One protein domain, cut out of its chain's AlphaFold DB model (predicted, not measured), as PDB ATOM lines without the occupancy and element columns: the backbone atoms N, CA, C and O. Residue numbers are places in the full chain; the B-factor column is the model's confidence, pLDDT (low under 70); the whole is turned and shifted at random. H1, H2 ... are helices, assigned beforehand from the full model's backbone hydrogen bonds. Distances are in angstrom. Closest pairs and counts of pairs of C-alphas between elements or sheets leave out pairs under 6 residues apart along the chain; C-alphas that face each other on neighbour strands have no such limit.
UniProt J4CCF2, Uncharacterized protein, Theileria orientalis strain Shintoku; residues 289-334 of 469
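What this domain is: This is residues 289 to 334 of the 469 residues of an uncharacterized protein of Theileria orientalis strain Shintoku (UniProt J4CCF2). What is the shape? One long straight helix, H1, makes nearly the whole length, and at its far end the printed part folds back into a short helix, H2, beside H1's last part. Residues 289 to 306 of H1 stick out free. What is it made of? The printed part has 46 residues, with two named helices, H1 then H2, and no named strand: all helix. It is extended, with a radius of gyration of the C-alphas of 15.5 A and spans of 49 by 17 by 7 A.

Where its parts are: Where does H1 run? H1, residues 289 to 321, begins at C-alpha 289 (215.926, 199.897, 203.634) and is 48.3 A long. Where is H2? H2, residues 327 to 332, ends at C-alpha 332 (204.764, 220.869, 231.027).

How they stand to each other: How does H2 stand to H1? They are close but not clearly touching; their closest C-alphas, of Ile 314 and Leu 329, are 7.1 A apart. They run opposite ways at a shallow tilt of 10 degrees. Are the helix backbones in order? In H1 and H2 every O i to N i+4 pair is within hydrogen-bond range.

The domain as a whole: How large is it? The two C-alphas farthest apart, of Lys 289 and Ser 324, are 49.1 A apart. Is it continuous? The printed part has no cut, and the link from H1 to H2 is tight. Where is confidence low? The pLDDT is under 70 at residue 319 and residues 322 to 334.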
ATOM      1  N   LYS A 289     215.382 198.699 202.971       77.00
ATOM      2  CA  LYS A 289     215.926 199.897 203.634       77.00
ATOM      3  C   LYS A 289     215.097 201.162 203.375       77.00
ATOM      4  O   LYS A 289     214.977 202.005 204.257       77.00
ATOM      5  N   GLU A 290     214.534 201.303 202.179       77.62
ATOM      6  CA  GLU A 290     213.714 202.460 201.796       77.62
ATOM      7  C   GLU A 290     212.324 202.376 202.431       77.62
ATOM      8  O   GLU A 290     211.770 203.392 202.856       77.62
ATOM      9  N   LEU A 291     211.788 201.159 202.574       74.94
ATOM     10  CA  LEU A 291     210.549 200.908 203.312       74.94
ATOM     11  C   LEU A 291     210.683 201.307 204.787       74.94
ATOM     12  O   LEU A 291     209.801 201.994 205.305       74.94
ATOM     13  N   ASP A 292     211.799 200.963 205.434       81.25
ATOM     14  CA  ASP A 292     212.062 201.338 206.828       81.25
ATOM     15  C   ASP A 292     212.217 202.859 206.993       81.25
ATOM     16  O   ASP A 292     211.669 203.451 207.927       81.25
ATOM     17  N   GLN A 293     212.897 203.522 206.050       84.69
ATOM     18  CA  GLN A 293     213.017 204.984 206.036       84.69
ATOM     19  C   GLN A 293     211.658 205.669 205.847       84.69
ATOM     20  O   GLN A 293     211.341 206.622 206.563       84.69
ATOM     21  N   MET A 294     210.819 205.175 204.932       77.62
ATOM     22  CA  MET A 294     209.469 205.706 204.742       77.62
ATOM     23  C   MET A 294     208.586 205.481 205.971       77.62
ATOM     24  O   MET A 294     207.861 206.394 206.373       77.62
ATOM     25  N   ALA A 295     208.670 204.310 206.608       82.88
ATOM     26  CA  ALA A 295     207.952 204.029 207.848       82.88
ATOM     27  C   ALA A 295     208.384 204.985 208.975       82.88
ATOM     28  O   ALA A 295     207.534 205.550 209.670       82.88
ATOM     29  N   ALA A 296     209.688 205.252 209.107       86.94
ATOM     30  CA  ALA A 296     210.219 206.212 210.072       86.94
ATOM     31  C   ALA A 296     209.759 207.655 209.783       86.94
ATOM     32  O   ALA A 296     209.369 208.379 210.706       86.94
ATOM     33  N   LEU A 297     209.728 208.074 208.512       82.75
ATOM     34  CA  LEU A 297     209.212 209.387 208.105       82.75
ATOM     35  C   LEU A 297     207.715 209.536 208.415       82.75
ATOM     36  O   LEU A 297     207.292 210.576 208.929       82.75
ATOM     37  N   GLN A 298     206.915 208.494 208.175       80.50
ATOM     38  CA  GLN A 298     205.494 208.478 208.531       80.50
ATOM     39  C   GLN A 298     205.288 208.532 210.053       80.50
ATOM     40  O   GLN A 298     204.468 209.319 210.539       80.50
ATOM     41  N   ALA A 299     206.066 207.775 210.828       84.62
ATOM     42  CA  ALA A 299     206.025 207.817 212.290       84.62
ATOM     43  C   ALA A 299     206.406 209.209 212.834       84.62
ATOM     44  O   ALA A 299     205.714 209.765 213.686       84.62
ATOM     45  N   SER A 300     207.451 209.833 212.284       84.44
ATOM     46  CA  SER A 300     207.852 211.200 212.640       84.44
ATOM     47  C   SER A 300     206.752 212.219 212.323       84.44
ATOM     48  O   SER A 300     206.390 213.036 213.175       84.44
ATOM     49  N   ARG A 301     206.144 212.136 211.131       78.31
ATOM     50  CA  ARG A 301     205.042 213.020 210.722       78.31
ATOM     51  C   ARG A 301     203.823 212.874 211.634       78.31
ATOM     52  O   ARG A 301     203.275 213.877 212.082       78.31
ATOM     53  N   THR A 302     203.420 211.644 211.952       78.06
ATOM     54  CA  THR A 302     202.276 211.398 212.848       78.06
ATOM     55  C   THR A 302     202.538 211.908 214.265       78.06
ATOM     56  O   THR A 302     201.647 212.514 214.861       78.06
ATOM     57  N   ASN A 303     203.756 211.753 214.788       83.69
ATOM     58  CA  ASN A 303     204.136 212.296 216.094       83.69
ATOM     59  C   ASN A 303     204.116 213.831 216.116       83.69
ATOM     60  O   ASN A 303     203.625 214.410 217.084       83.69
ATOM     61  N   LYS A 304     204.567 214.500 215.045       81.81
ATOM     62  CA  LYS A 304     204.460 215.966 214.912       81.81
ATOM     63  C   LYS A 304     203.003 216.436 214.919       81.81
ATOM     64  O   LYS A 304     202.681 217.378 215.635       81.81
ATOM     65  N   ILE A 305     202.117 215.751 214.190       76.75
ATOM     66  CA  ILE A 305     200.678 216.069 214.170       76.75
ATOM     67  C   ILE A 305     200.055 215.880 215.559       76.75
ATOM     68  O   ILE A 305     199.290 216.727 216.007       76.75
ATOM     69  N   LYS A 306     200.393 214.795 216.267       80.56
ATOM     70  CA  LYS A 306     199.898 214.554 217.635       80.56
ATOM     71  C   LYS A 306     200.336 215.648 218.606       80.56
ATOM     72  O   LYS A 306     199.508 216.123 219.372       80.56
ATOM     73  N   ARG A 307     201.607 216.067 218.550       79.31
ATOM     74  CA  ARG A 307     202.118 217.177 219.371       79.31
ATOM     75  C   ARG A 307     201.382 218.480 219.071       79.31
ATOM     76  O   ARG A 307     200.931 219.132 219.996       79.31
ATOM     77  N   ARG A 308     201.171 218.804 217.790       71.31
ATOM     78  CA  ARG A 308     200.404 219.996 217.397       71.31
ATOM     79  C   ARG A 308     198.977 219.997 217.932       71.31
ATOM     80  O   ARG A 308     198.537 221.019 218.434       71.31
ATOM     81  N   LYS A 309     198.280 218.861 217.869       75.94
ATOM     82  CA  LYS A 309     196.930 218.748 218.439       75.94
ATOM     83  C   LYS A 309     196.917 218.943 219.951       75.94
ATOM     84  O   LYS A 309     196.020 219.598 220.454       75.94
ATOM     85  N   ALA A 310     197.913 218.408 220.657       79.81
ATOM     86  CA  ALA A 310     198.044 218.640 222.092       79.81
ATOM     87  C   ALA A 310     198.285 220.131 222.403       79.81
ATOM     88  O   ALA A 310     197.661 220.664 223.313       79.81
ATOM     89  N   ASP A 311     199.119 220.819 221.614       75.19
ATOM     90  CA  ASP A 311     199.328 222.267 221.751       75.19
ATOM     91  C   ASP A 311     198.041 223.070 221.473       75.19
ATOM     92  O   ASP A 311     197.756 224.034 222.180       75.19
ATOM     93  N   GLU A 312     197.260 222.687 220.454       72.62
ATOM     94  CA  GLU A 312     195.958 223.297 220.133       72.62
ATOM     95  C   GLU A 312     194.949 223.098 221.276       72.62
ATOM     96  O   GLU A 312     194.304 224.054 221.697       72.62
ATOM     97  N   GLU A 313     194.870 221.893 221.849       78.38
ATOM     98  CA  GLU A 313     194.011 221.605 223.005       78.38
ATOM     99  C   GLU A 313     194.405 222.438 224.238       78.38
ATOM    100  O   GLU A 313     193.537 222.984 224.921       78.38
ATOM    101  N   ILE A 314     195.708 222.593 224.509       76.12
ATOM    102  CA  ILE A 314     196.200 223.468 225.588       76.12
ATOM    103  C   ILE A 314     195.826 224.926 225.295       76.12
ATOM    104  O   ILE A 314     195.362 225.633 226.190       76.12
ATOM    105  N   SER A 315     195.976 225.372 224.046       72.19
ATOM    106  CA  SER A 315     195.605 226.721 223.621       72.19
ATOM    107  C   SER A 315     194.127 227.025 223.865       72.19
ATOM    108  O   SER A 315     193.801 228.067 224.436       72.19
ATOM    109  N   ASP A 316     193.232 226.121 223.467       72.69
ATOM    110  CA  ASP A 316     191.787 226.289 223.637       72.69
ATOM    111  C   ASP A 316     191.396 226.378 225.119       72.69
ATOM    112  O   ASP A 316     190.561 227.201 225.506       72.69
ATOM    113  N   LEU A 317     192.041 225.583 225.980       73.94
ATOM    114  CA  LEU A 317     191.827 225.628 227.429       73.94
ATOM    115  C   LEU A 317     192.291 226.952 228.050       73.94
ATOM    116  O   LEU A 317     191.622 227.484 228.941       73.94
ATOM    117  N   VAL A 318     193.408 227.505 227.573       70.94
ATOM    118  CA  VAL A 318     193.910 228.814 228.014       70.94
ATOM    119  C   VAL A 318     192.966 229.935 227.589       70.94
ATOM    120  O   VAL A 318     192.702 230.827 228.393       70.94
ATOM    121  N   VAL A 319     192.408 229.875 226.376       68.19
ATOM    122  CA  VAL A 319     191.394 230.838 225.912       68.19
ATOM    123  C   VAL A 319     190.120 230.748 226.758       68.19
ATOM    124  O   VAL A 319     189.567 231.775 227.142       68.19
ATOM    125  N   ALA A 320     189.661 229.538 227.091       71.94
ATOM    126  CA  ALA A 320     188.411 229.343 227.827       71.94
ATOM    127  C   ALA A 320     188.492 229.706 229.322       71.94
ATOM    128  O   ALA A 320     187.513 230.184 229.896       71.94
ATOM    129  N   HIS A 321     189.629 229.446 229.975       71.75
ATOM    130  CA  HIS A 321     189.755 229.541 231.438       71.75
ATOM    131  C   HIS A 321     190.833 230.518 231.930       71.75
ATOM    132  O   HIS A 321     190.963 230.718 233.141       71.75
ATOM    133  N   GLY A 322     191.576 231.144 231.015       68.38
ATOM    134  CA  GLY A 322     192.678 232.056 231.311       68.38
ATOM    135  C   GLY A 322     193.998 231.339 231.619       68.38
ATOM    136  O   GLY A 322     194.036 230.178 232.036       68.38
ATOM    137  N   ALA A 323     195.115 232.047 231.432       65.88
ATOM    138  CA  ALA A 323     196.464 231.501 231.621       65.88
ATOM    139  C   ALA A 323     196.817 231.223 233.097       65.88
ATOM    140  O   ALA A 323     197.597 230.319 233.385       65.88
ATOM    141  N   SER A 324     196.224 231.957 234.045       62.94
ATOM    142  CA  SER A 324     196.541 231.851 235.478       62.94
ATOM    143  C   SER A 324     196.092 230.530 236.110       62.94
ATOM    144  O   SER A 324     196.778 230.018 236.991       62.94
ATOM    145  N   ARG A 325     194.973 229.953 235.650       65.69
ATOM    146  CA  ARG A 325     194.446 228.669 236.147       65.69
ATOM    147  C   ARG A 325     195.106 227.443 235.514       65.69
ATOM    148  O   ARG A 325     195.026 226.367 236.088       65.69
ATOM    149  N   ASN A 326     195.761 227.604 234.365       66.38
ATOM    150  CA  ASN A 326     196.331 226.503 233.579       66.38
ATOM    151  C   ASN A 326     197.872 226.481 233.594       66.38
ATOM    152  O   ASN A 326     198.489 225.893 232.708       66.38
ATOM    153  N   LYS A 327     198.507 227.116 234.589       67.62
ATOM    154  CA  LYS A 327     199.966 227.316 234.653       67.62
ATOM    155  C   LYS A 327     200.774 226.009 234.567       67.62
ATOM    156  O   LYS A 327     201.751 225.951 233.829       67.62
ATOM    157  N   GLU A 328     200.315 224.945 235.224       67.94
ATOM    158  CA  GLU A 328     200.970 223.623 235.213       67.94
ATOM    159  C   GLU A 328     201.004 222.980 233.812       67.94
ATOM    160  O   GLU A 328     201.960 222.297 233.445       67.94
ATOM    161  N   LEU A 329     199.979 223.227 232.986       66.06
ATOM    162  CA  LEU A 329     199.919 222.724 231.607       66.06
ATOM    163  C   LEU A 329     200.887 223.484 230.689       66.06
ATOM    164  O   LEU A 329     201.475 222.888 229.785       66.06
ATOM    165  N   LEU A 330     201.100 224.780 230.947       65.06
ATOM    166  CA  LEU A 330     202.078 225.596 230.222       65.06
ATOM    167  C   LEU A 330     203.513 225.196 230.575       65.06
ATOM    168  O   LEU A 330     204.343 225.072 229.672       65.06
ATOM    169  N   GLU A 331     203.790 224.935 231.854       65.50
ATOM    170  CA  GLU A 331     205.101 224.481 232.336       65.50
ATOM    171  C   GLU A 331     205.486 223.126 231.719       65.50
ATOM    172  O   GLU A 331     206.585 222.982 231.184       65.50
ATOM    173  N   ASN A 332     204.546 222.177 231.659       66.50
ATOM    174  CA  ASN A 332     204.764 220.869 231.027       66.50
ATOM    175  C   ASN A 332     204.925 220.937 229.499       66.50
ATOM    176  O   ASN A 332     205.571 220.071 228.905       66.50
ATOM    177  N   SER A 333     204.360 221.960 228.850       61.59
ATOM    178  CA  SER A 333     204.529 222.201 227.407       61.59
ATOM    179  C   SER A 333     205.857 222.886 227.045       61.59
ATOM    180  O   SER A 333     206.174 223.019 225.864       61.59
ATOM    181  N   GLY A 334     206.644 223.318 228.041       63.75
ATOM    182  CA  GLY A 334     207.902 224.050 227.851       63.75
ATOM    183  C   GLY A 334     207.737 225.555 227.602       63.75
ATOM    184  O   GLY A 334     208.733 226.253 227.431       63.75
TER     185      GLY A 334